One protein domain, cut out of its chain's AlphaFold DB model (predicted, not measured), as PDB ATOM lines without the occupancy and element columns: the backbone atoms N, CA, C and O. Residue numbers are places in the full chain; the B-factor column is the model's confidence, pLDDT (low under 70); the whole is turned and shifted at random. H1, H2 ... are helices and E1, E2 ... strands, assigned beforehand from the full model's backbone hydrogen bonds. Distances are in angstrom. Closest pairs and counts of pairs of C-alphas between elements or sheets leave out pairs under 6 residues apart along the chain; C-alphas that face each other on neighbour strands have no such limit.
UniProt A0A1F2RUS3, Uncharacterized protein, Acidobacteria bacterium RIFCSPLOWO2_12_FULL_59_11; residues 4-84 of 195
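Overview. This is residues 4 to 84 of the 195 residues of an uncharacterized protein of Acidobacteria bacterium RIFCSPLOWO2_12_FULL_59_11 (UniProt A0A1F2RUS3). A small three-stranded sheet stands between the short helix H1, toward one end of the domain, and a cluster of three helices, H2, H3 and H4, toward the other, where H4 touches both H2 and H3. The printed part has 81 residues, in the order E1 E2 H1 E3 H2 H3 H4; the sheet, E2 - E1 - E3, is antiparallel, and the class is mixed, helices and strands. The whole is compact, with a radius of gyration of the C-alphas of 12.1 A and spans of 36 by 27 by 21 A.

Along the chain. Find C-alpha 4 at (139.398, 82.258, 114.956), where E1, residues 4 to 6, begins. Beside it look for E2, residues 12 to 15, 9.8 A long, and E3, residues 30 to 32. H1 is residues 18 to 22. H2, residues 35 to 44, runs 14.8 A, and H3, residues 49 to 55, 9.9 A. H4, residues 69 to 82, runs 20.1 A to C-alpha 82 at (126.898, 80.611, 116.311).

Arrangement. In the hairpin of E1 and E2, N 5 and O 13 are 3.0 A apart, within hydrogen-bond range; between E1 and E3, N 4 and O 32 are 2.8 A apart, also within range. E2, H1 and E3 form a split strand-helix-strand unit, two strands running the same way with E1 between them, and its crossover is right-handed. H1 is on the sheet, at a height over the sheet of 7.6 A. H2 only grazes the sheet with residues 37 to 41, and H4 with residues 76 to 81. H2 and H4 touch, closest at the C-alphas of Gln 35 and Trp 77, 6.3 A, at a steep tilt of 45 degrees, opposite ways. H3 and H4 touch, closest at the C-alphas of Trp 54 and Ile 76, 6.2 A, the same way. Every O i to N i+4 pair is within hydrogen-bond range in H1, H3 and H4; in H2 5 of 6 are.

Size, cuts and confidence. The two C-alphas farthest apart, Ala 23 and Thr 67, are 36.1 A apart. The printed part has no cut. The link from H3 to H4, residues 56 to 68, is long. Look for pLDDT under 70 at 21 residues, among them 18 to 29.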
ATOM      1  N   PHE A   4     139.956  80.985 115.371       82.19
ATOM      2  CA  PHE A   4     139.398  82.258 114.956       82.19
ATOM      3  C   PHE A   4     140.560  83.189 114.618       82.19
ATOM      4  O   PHE A   4     141.607  83.138 115.262       82.19
ATOM      5  N   THR A   5     140.393  84.029 113.608       80.69
ATOM      6  CA  THR A   5     141.374  85.066 113.258       80.69
ATOM      7  C   THR A   5     140.675  86.407 113.203       80.69
ATOM      8  O   THR A   5     139.560  86.491 112.687       80.69
ATOM      9  N   ILE A   6     141.318  87.430 113.756       80.94
ATOM     10  CA  ILE A   6     140.935  88.832 113.600       80.94
ATOM     11  C   ILE A   6     141.983  89.510 112.735       80.94
ATOM     12  O   ILE A   6     143.174  89.441 113.033       80.94
ATOM     13  N   ASP A   7     141.539  90.145 111.659       78.06
ATOM     14  CA  ASP A   7     142.397  90.967 110.813       78.06
ATOM     15  C   ASP A   7     142.540  92.399 111.357       78.06
ATOM     16  O   ASP A   7     141.961  92.798 112.375       78.06
ATOM     17  N   HIS A   8     143.339  93.201 110.657       68.69
ATOM     18  CA  HIS A   8     143.550  94.602 111.005       68.69
ATOM     19  C   HIS A   8     142.358  95.517 110.642       68.69
ATOM     20  O   HIS A   8     142.345  96.677 111.054       68.69
ATOM     21  N   GLU A   9     141.353  94.990 109.929       68.25
ATOM     22  CA  GLU A   9     140.130  95.675 109.479       68.25
ATOM     23  C   GLU A   9     138.879  95.311 110.305       68.25
ATOM     24  O   GLU A   9     137.793  95.828 110.043       68.25
ATOM     25  N   ASN A  10     139.045  94.507 111.366       75.06
ATOM     26  CA  ASN A  10     138.021  94.075 112.328       75.06
ATOM     27  C   ASN A  10     137.080  92.948 111.871       75.06
ATOM     28  O   ASN A  10     136.034  92.739 112.495       75.06
ATOM     29  N   ASN A  11     137.422  92.181 110.841       77.56
ATOM     30  CA  ASN A  11     136.648  91.001 110.449       77.56
ATOM     31  C   ASN A  11     137.081  89.780 111.275       77.56
ATOM     32  O   ASN A  11     138.273  89.569 111.504       77.56
ATOM     33  N   ILE A  12     136.117  88.956 111.711       79.50
ATOM     34  CA  ILE A  12     136.413  87.641 112.302       79.50
ATOM     35  C   ILE A  12     136.182  86.551 111.261       79.50
ATOM     36  O   ILE A  12     135.042  86.311 110.864       79.50
ATOM     37  N   THR A  13     137.240  85.824 110.909       74.75
ATOM     38  CA  THR A  13     137.143  84.600 110.100       74.75
ATOM     39  C   THR A  13     137.249  83.365 110.994       74.75
ATOM     40  O   THR A  13     138.086  83.304 111.901       74.75
ATOM     41  N   VAL A  14     136.381  82.378 110.745       78.19
ATOM     42  CA  VAL A  14     136.293  81.115 111.494       78.19
ATOM     43  C   VAL A  14     136.904  79.985 110.667       78.19
ATOM     44  O   VAL A  14     136.390  79.644 109.604       78.19
ATOM     45  N   PHE A  15     137.962  79.360 111.176       69.62
ATOM     46  CA  PHE A  15     138.621  78.215 110.552       69.62
ATOM     47  C   PHE A  15     138.353  76.922 111.325       69.62
ATOM     48  O   PHE A  15     138.432  76.866 112.558       69.62
ATOM     49  N   ALA A  16     138.082  75.842 110.589       73.62
ATOM     50  CA  ALA A  16     137.826  74.526 111.175       73.62
ATOM     51  C   ALA A  16     139.095  73.890 111.777       73.62
ATOM     52  O   ALA A  16     138.997  72.993 112.615       73.62
ATOM     53  N   SER A  17     140.278  74.355 111.361       70.62
ATOM     54  CA  SER A  17     141.582  73.881 111.823       70.62
ATOM     55  C   SER A  17     142.639  74.984 111.752       70.62
ATOM     56  O   SER A  17     142.666  75.772 110.805       70.62
ATOM     57  N   GLU A  18     143.586  74.955 112.689       65.12
ATOM     58  CA  GLU A  18     144.794  75.795 112.712       65.12
ATOM     59  C   GLU A  18     145.588  75.732 111.398       65.12
ATOM     60  O   GLU A  18     146.244  76.701 111.025       65.12
ATOM     61  N   LYS A  19     145.507  74.614 110.659       67.94
ATOM     62  CA  LYS A  19     146.177  74.464 109.358       67.94
ATOM     63  C   LYS A  19     145.553  75.344 108.265       67.94
ATOM     64  O   LYS A  19     146.283  75.794 107.393       67.94
ATOM     65  N   GLN A  20     144.247  75.622 108.325       64.75
ATOM     66  CA  GLN A  20     143.589  76.579 107.422       64.75
ATOM     67  C   GLN A  20     143.889  78.026 107.832       64.75
ATOM     68  O   GLN A  20     144.182  78.851 106.975       64.75
ATOM     69  N   ALA A  21     143.889  78.310 109.141       64.44
ATOM     70  CA  ALA A  21     144.252  79.628 109.660       64.44
ATOM     71  C   ALA A  21     145.694  80.012 109.282       64.44
ATOM     72  O   ALA A  21     145.922  81.115 108.800       64.44
ATOM     73  N   LYS A  22     146.658  79.086 109.424       62.34
ATOM     74  CA  LYS A  22     148.044  79.312 108.985       62.34
ATOM     75  C   LYS A  22     148.152  79.474 107.470       62.34
ATOM     76  O   LYS A  22     148.709  80.465 107.038       62.34
ATOM     77  N   ALA A  23     147.533  78.593 106.681       63.34
ATOM     78  CA  ALA A  23     147.539  78.679 105.213       63.34
ATOM     79  C   ALA A  23     146.788  79.896 104.624       63.34
ATOM     80  O   ALA A  23     146.649  79.996 103.408       63.34
ATOM     81  N   SER A  24     146.272  80.792 105.472       56.00
ATOM     82  CA  SER A  24     145.718  82.083 105.058       56.00
ATOM     83  C   SER A  24     146.763  83.210 105.067       56.00
ATOM     84  O   SER A  24     146.469  84.269 104.525       56.00
ATOM     85  N   ASP A  25     147.939  82.989 105.682       51.91
ATOM     86  CA  ASP A  25     149.191  83.782 105.631       51.91
ATOM     87  C   ASP A  25     149.057  85.323 105.550       51.91
ATOM     88  O   ASP A  25     149.872  86.030 104.956       51.91
ATOM     89  N   ALA A  26     148.035  85.872 106.208       53.97
ATOM     90  CA  ALA A  26     147.792  87.303 106.288       53.97
ATOM     91  C   ALA A  26     148.685  87.928 107.371       53.97
ATOM     92  O   ALA A  26     148.398  87.856 108.570       53.97
ATOM     93  N   THR A  27     149.787  88.551 106.952       51.53
ATOM     94  CA  THR A  27     150.751  89.236 107.823       51.53
ATOM     95  C   THR A  27     150.072  90.348 108.630       51.53
ATOM     96  O   THR A  27     149.888  91.463 108.151       51.53
ATOM     97  N   GLY A  28     149.692  90.034 109.873       61.09
ATOM     98  CA  GLY A  28     148.960  90.938 110.766       61.09
ATOM     99  C   GLY A  28     147.621  90.412 111.303       61.09
ATOM    100  O   GLY A  28     146.979  91.135 112.060       61.09
ATOM    101  N   THR A  29     147.186  89.186 110.975       69.38
ATOM    102  CA  THR A  29     146.024  88.573 111.652       69.38
ATOM    103  C   THR A  29     146.372  88.033 113.039       69.38
ATOM    104  O   THR A  29     147.277  87.210 113.185       69.38
ATOM    105  N   GLU A  30     145.595  88.420 114.048       80.12
ATOM    106  CA  GLU A  30     145.669  87.894 115.413       80.12
ATOM    107  C   GLU A  30     144.821  86.608 115.510       80.12
ATOM    108  O   GLU A  30     143.590  86.650 115.436       80.12
ATOM    109  N   ALA A  31     145.470  85.445 115.645       80.31
ATOM    110  CA  ALA A  31     144.797  84.151 115.792       80.31
ATOM    111  C   ALA A  31     144.492  83.828 117.267       80.31
ATOM    112  O   ALA A  31     145.332  84.033 118.141       80.31
ATOM    113  N   PHE A  32     143.304  83.286 117.541       82.44
ATOM    114  CA  PHE A  32     142.854  82.899 118.881       82.44
ATOM    115  C   PHE A  32     141.928  81.673 118.848       82.44
ATOM    116  O   PHE A  32     141.286  81.350 117.848       82.44
ATOM    117  N   THR A  33     141.860  80.970 119.972       82.81
ATOM    118  CA  THR A  33     141.121  79.714 120.178       82.81
ATOM    119  C   THR A  33     140.218  79.748 121.417       82.81
ATOM    120  O   THR A  33     139.342  78.894 121.558       82.81
ATOM    121  N   SER A  34     140.388  80.745 122.293       83.38
ATOM    122  CA  SER A  34     139.656  80.907 123.555       83.38
ATOM    123  C   SER A  34     139.139  82.335 123.780       83.38
ATOM    124  O   SER A  34     139.747  83.325 123.363       83.38
ATOM    125  N   GLN A  35     138.051  82.460 124.551       84.75
ATOM    126  CA  GLN A  35     137.549  83.743 125.057       84.75
ATOM    127  C   GLN A  35     138.598  84.485 125.906       84.75
ATOM    128  O   GLN A  35     138.586  85.715 125.961       84.75
ATOM    129  N   GLU A  36     139.503  83.770 126.582       84.50
ATOM    130  CA  GLU A  36     140.567  84.394 127.379       84.50
ATOM    131  C   GLU A  36     141.629  85.066 126.512       84.50
ATOM    132  O   GLU A  36     142.106  86.146 126.851       84.50
ATOM    133  N   GLU A  37     141.974  84.457 125.380       83.50
ATOM    134  CA  GLU A  37     142.895  85.031 124.399       83.50
ATOM    135  C   GLU A  37     142.256  86.266 123.766       83.50
ATOM    136  O   GLU A  37     142.834  87.349 123.832       83.50
ATOM    137  N   LEU A  38     140.996  86.159 123.324       82.19
ATOM    138  CA  LEU A  38     140.209  87.308 122.868       82.19
ATOM    139  C   LEU A  38     140.113  88.413 123.939       82.19
ATOM    140  O   LEU A  38     140.109  89.592 123.600       82.19
ATOM    141  N   THR A  39     140.083  88.066 125.231       86.50
ATOM    142  CA  THR A  39     140.090  89.044 126.335       86.50
ATOM    143  C   THR A  39     141.446  89.731 126.500       86.50
ATOM    144  O   THR A  39     141.478  90.937 126.749       86.50
ATOM    145  N   LYS A  40     142.554  88.994 126.357       85.56
ATOM    146  CA  LYS A  40     143.926  89.526 126.427       85.56
ATOM    147  C   LYS A  40     144.213  90.454 125.242       85.56
ATOM    148  O   LYS A  40     144.663  91.573 125.460       85.56
ATOM    149  N   LEU A  41     143.850  90.052 124.021       81.81
ATOM    150  CA  LEU A  41     143.964  90.882 122.815       81.81
ATOM    151  C   LEU A  41     143.089  92.147 122.928       81.81
ATOM    152  O   LEU A  41     143.580  93.274 122.838       81.81
ATOM    153  N   ALA A  42     141.809  91.986 123.282       81.81
ATOM    154  CA  ALA A  42     140.882  93.103 123.477       81.81
ATOM    155  C   ALA A  42     141.222  94.028 124.659       81.81
ATOM    156  O   ALA A  42     140.579  95.072 124.804       81.81
ATOM    157  N   ALA A  43     142.205  93.695 125.504       84.25
ATOM    158  CA  ALA A  43     142.736  94.619 126.500       84.25
ATOM    159  C   ALA A  43     143.559  95.744 125.847       84.25
ATOM    160  O   ALA A  43     143.395  96.902 126.237       84.25
ATOM    161  N   ALA A  44     144.366  95.425 124.829       80.81
ATOM    162  CA  ALA A  44     145.223  96.377 124.120       80.81
ATOM    163  C   ALA A  44     144.465  97.251 123.101       80.81
ATOM    164  O   ALA A  44     144.884  98.366 122.801       80.81
ATOM    165  N   TRP A  45     143.339  96.769 122.568       81.12
ATOM    166  CA  TRP A  45     142.590  97.471 121.520       81.12
ATOM    167  C   TRP A  45     141.894  98.762 122.008       81.12
ATOM    168  O   TRP A  45     141.504  98.856 123.179       81.12
ATOM    169  N   PRO A  46     141.634  99.747 121.123       78.94
ATOM    170  CA  PRO A  46     140.828 100.921 121.456       78.94
ATOM    171  C   PRO A  46     139.350 100.560 121.690       78.94
ATOM    172  O   PRO A  46     138.837  99.555 121.200       78.94
ATOM    173  N   GLY A  47     138.631 101.396 122.449       70.38
ATOM    174  CA  GLY A  47     137.247 101.120 122.874       70.38
ATOM    175  C   GLY A  47     136.225 100.950 121.738       70.38
ATOM    176  O   GLY A  47     135.226 100.258 121.932       70.38
ATOM    177  N   GLY A  48     136.485 101.541 120.565       79.94
ATOM    178  CA  GLY A  48     135.661 101.393 119.359       79.94
ATOM    179  C   GLY A  48     135.819 100.040 118.657       79.94
ATOM    180  O   GLY A  48     134.827  99.516 118.156       79.94
ATOM    181  N   ARG A  49     137.007  99.416 118.717       83.94
ATOM    182  CA  ARG A  49     137.346  98.220 117.919       83.94
ATOM    183  C   ARG A  49     136.362  97.069 118.130       83.94
ATOM    184  O   ARG A  49     135.924  96.432 117.189       83.94
ATOM    185  N   LEU A  50     135.925  96.856 119.372       83.75
ATOM    186  CA  LEU A  50     134.933  95.827 119.720       83.75
ATOM    187  C   LEU A  50     133.551  96.065 119.084       83.75
ATOM    188  O   LEU A  50     132.820  95.112 118.840       83.75
ATOM    189  N   VAL A  51     133.178  97.323 118.839       83.81
ATOM    190  CA  VAL A  51     131.920  97.709 118.177       83.81
ATOM    191  C   VAL A  51     132.015  97.441 116.677       83.81
ATOM    192  O   VAL A  51     131.083  96.892 116.099       83.81
ATOM    193  N   GLU A  52     133.154  97.766 116.070       84.00
ATOM    194  CA  GLU A  52     133.468  97.461 114.668       84.00
ATOM    195  C   GLU A  52     133.497  95.941 114.434       84.00
ATOM    196  O   GLU A  52     132.777  95.454 113.570       84.00
ATOM    197  N   ILE A  53     134.191  95.191 115.301       83.81
ATOM    198  CA  ILE A  53     134.246  93.716 115.314       83.81
ATOM    199  C   ILE A  53     132.861  93.067 115.461       83.81
ATOM    200  O   ILE A  53     132.639  91.972 114.959       83.81
ATOM    201  N   TRP A  54     131.911  93.695 116.161       83.75
ATOM    202  CA  TRP A  54     130.534  93.186 116.219       83.75
ATOM    203  C   TRP A  54     129.738  93.527 114.954       83.75
ATOM    204  O   TRP A  54     128.904  92.736 114.527       83.75
ATOM    205  N   ASN A  55     129.985  94.692 114.356       84.62
ATOM    206  CA  ASN A  55     129.254  95.175 113.186       84.62
ATOM    207  C   ASN A  55     129.761  94.576 111.856       84.62
ATOM    208  O   ASN A  55     129.046  94.671 110.861       84.62
ATOM    209  N   SER A  56     130.947  93.955 111.833       78.38
ATOM    210  CA  SER A  56     131.444  93.132 110.716       78.38
ATOM    211  C   SER A  56     130.817  91.729 110.678       78.38
ATOM    212  O   SER A  56     130.788  91.093 109.624       78.38
ATOM    213  N   LEU A  57     130.260  91.246 111.796       78.25
ATOM    214  CA  LEU A  57     129.549  89.968 111.844       78.25
ATOM    215  C   LEU A  57     128.228  90.054 111.070       78.25
ATOM    216  O   LEU A  57     127.360  90.883 111.348       78.25
ATOM    217  N   THR A  58     128.040  89.157 110.106       67.88
ATOM    218  CA  THR A  58     126.824  89.121 109.292       67.88
ATOM    219  C   THR A  58     125.644  88.544 110.081       67.88
ATOM    220  O   THR A  58     125.779  87.588 110.840       67.88
ATOM    221  N   GLY A  59     124.453  89.127 109.918       65.00
ATOM    222  CA  GLY A  59     123.218  88.594 110.510       65.00
ATOM    223  C   GLY A  59     122.975  88.897 111.999       65.00
ATOM    224  O   GLY A  59     121.978  88.416 112.535       65.00
ATOM    225  N   VAL A  60     123.812  89.707 112.659       69.56
ATOM    226  CA  VAL A  60     123.530  90.245 114.007       69.56
ATOM    227  C   VAL A  60     123.047  91.699 113.947       69.56
ATOM    228  O   VAL A  60     123.421  92.453 113.051       69.56
ATOM    229  N   ASP A  61     122.221  92.120 114.912       73.38
ATOM    230  CA  ASP A  61     121.810  93.526 115.040       73.38
ATOM    231  C   ASP A  61     123.026  94.416 115.375       73.38
ATOM    232  O   ASP A  61     123.662  94.195 116.414       73.38
ATOM    233  N   PRO A  62     123.358  95.439 114.563       82.81
ATOM    234  CA  PRO A  62     124.537  96.267 114.790       82.81
ATOM    235  C   PRO A  62     124.388  97.137 116.045       82.81
ATOM    236  O   PRO A  62     123.336  97.729 116.308       82.81
ATOM    237  N   VAL A  63     125.467  97.262 116.819       79.81
ATOM    238  CA  VAL A  63     125.496  98.065 118.052       79.81
ATOM    239  C   VAL A  63     126.244  99.377 117.844       79.81
ATOM    240  O   VAL A  63     127.222  99.459 117.109       79.81
ATOM    241  N   LYS A  64     125.790 100.431 118.535       81.50
ATOM    242  CA  LYS A  64     126.451 101.748 118.528       81.50
ATOM    243  C   LYS A  64     127.552 101.878 119.588       81.50
ATOM    244  O   LYS A  64     128.470 102.672 119.425       81.50
ATOM    245  N   LYS A  65     127.429 101.140 120.694       83.81
ATOM    246  CA  LYS A  65     128.451 100.966 121.737       83.81
ATOM    247  C   LYS A  65     128.078  99.783 122.626       83.81
ATOM    248  O   LYS A  65     126.890  99.518 122.821       83.81
ATOM    249  N   PHE A  66     129.066  99.141 123.236       81.25
ATOM    250  CA  PHE A  66     128.824  98.229 124.354       81.25
ATOM    251  C   PHE A  66     128.684  98.996 125.683       81.25
ATOM    252  O   PHE A  66     128.994 100.190 125.774       81.25
ATOM    253  N   THR A  67     128.162  98.320 126.709       83.12
ATOM    254  CA  THR A  67     128.179  98.824 128.093       83.12
ATOM    255  C   THR A  67     129.562  98.611 128.704       83.12
ATOM    256  O   THR A  67     130.166  99.563 129.183       83.12
ATOM    257  N   ASP A  68     130.093  97.391 128.581       86.81
ATOM    258  CA  ASP A  68     131.349  96.955 129.193       86.81
ATOM    259  C   ASP A  68     132.186  96.158 128.187       86.81
ATOM    260  O   ASP A  68     131.648  95.387 127.387       86.81
ATOM    261  N   ARG A  69     133.516  96.257 128.293       83.88
ATOM    262  CA  ARG A  69     134.464  95.473 127.482       83.88
ATOM    263  C   ARG A  69     134.266  93.960 127.658       83.88
ATOM    264  O   ARG A  69     134.193  93.248 126.664       83.88
ATOM    265  N   LYS A  70     134.082  93.475 128.895       85.31
ATOM    266  CA  LYS A  70     133.791  92.053 129.184       85.31
ATOM    267  C   LYS A  70     132.493  91.580 128.508       85.31
ATOM    268  O   LYS A  70     132.475  90.528 127.875       85.31
ATOM    269  N   THR A  71     131.435  92.389 128.583       84.62
ATOM    270  CA  THR A  71     130.128  92.114 127.960       84.62
ATOM    271  C   THR A  71     130.202  92.111 126.429       84.62
ATOM    272  O   THR A  71     129.495  91.333 125.788       84.62
ATOM    273  N   ALA A  72     131.073  92.936 125.836       85.75
ATOM    274  CA  ALA A  72     131.373  92.905 124.405       85.75
ATOM    275  C   ALA A  72     132.041  91.584 124.001       85.75
ATOM    276  O   ALA A  72     131.511  90.865 123.157       85.75
ATOM    277  N   ILE A  73     133.149  91.232 124.661       86.75
ATOM    278  CA  ILE A  73     133.930  90.018 124.382       86.75
ATOM    279  C   ILE A  73     133.056  88.763 124.491       86.75
ATOM    280  O   ILE A  73     133.028  87.960 123.563       86.75
ATOM    281  N   ALA A  74     132.279  88.618 125.570       87.06
ATOM    282  CA  ALA A  74     131.394  87.468 125.764       87.06
ATOM    283  C   ALA A  74     130.278  87.373 124.703       87.06
ATOM    284  O   ALA A  74     129.869  86.275 124.323       87.06
ATOM    285  N   ARG A  75     129.785  88.512 124.189       85.75
ATOM    286  CA  ARG A  75     128.812  88.533 123.085       85.75
ATOM    287  C   ARG A  75     129.449  88.150 121.757       85.75
ATOM    288  O   ARG A  75     128.914  87.269 121.093       85.75
ATOM    289  N   ILE A  76     130.579  88.761 121.403       85.62
ATOM    290  CA  ILE A  76     131.340  88.456 120.183       85.62
ATOM    291  C   ILE A  76     131.705  86.966 120.165       85.62
ATOM    292  O   ILE A  76     131.368  86.266 119.216       85.62
ATOM    293  N   TRP A  77     132.266  86.450 121.265       87.00
ATOM    294  CA  TRP A  77     132.604  85.035 121.436       87.00
ATOM    295  C   TRP A  77     131.399  84.104 121.238       87.00
ATOM    296  O   TRP A  77     131.515  83.069 120.582       87.00
ATOM    297  N   LYS A  78     130.214  84.465 121.750       85.94
ATOM    298  CA  LYS A  78     128.986  83.687 121.519       85.94
ATOM    299  C   LYS A  78     128.499  83.774 120.066       85.94
ATOM    300  O   LYS A  78     128.034  82.771 119.529       85.94
ATOM    301  N   ALA A  79     128.599  84.940 119.431       82.06
ATOM    302  CA  ALA A  79     128.167  85.134 118.049       82.06
ATOM    303  C   ALA A  79     129.036  84.337 117.067       82.06
ATOM    304  O   ALA A  79     128.487  83.588 116.268       82.06
ATOM    305  N   ILE A  80     130.366  84.381 117.179       80.50
ATOM    306  CA  ILE A  80     131.263  83.654 116.258       80.50
ATOM    307  C   ILE A  80     131.207  82.128 116.407       80.50
ATOM    308  O   ILE A  80     131.448  81.412 115.444       80.50
ATOM    309  N   GLN A  81     130.818  81.618 117.580       77.62
ATOM    310  CA  GLN A  81     130.469  80.200 117.747       77.62
ATOM    311  C   GLN A  81     129.124  79.833 117.098       77.62
ATOM    312  O   GLN A  81     128.908  78.668 116.788       77.62
ATOM    313  N   SER A  82     128.226  80.806 116.913       68.69
ATOM    314  CA  SER A  82     126.898  80.611 116.311       68.69
ATOM    315  C   SER A  82     126.895  80.844 114.794       68.69
ATOM    316  O   SER A  82     126.033  80.320 114.096       68.69
ATOM    317  N   LEU A  83     127.859  81.611 114.274       63.03
ATOM    318  CA  LEU A  83     128.040  81.936 112.853       63.03
ATOM    319  C   LEU A  83     128.750  80.807 112.092       63.03
ATOM    320  O   LEU A  83     129.693  81.031 111.337       63.03
ATOM    321  N   GLN A  84     128.295  79.574 112.304       57.72
ATOM    322  CA  GLN A  84     128.732  78.433 111.513       57.72
ATOM    323  C   GLN A  84     128.161  78.551 110.089       57.72
ATOM    324  O   GLN A  84     126.935  78.528 109.943       57.72
TER     325      GLN A  84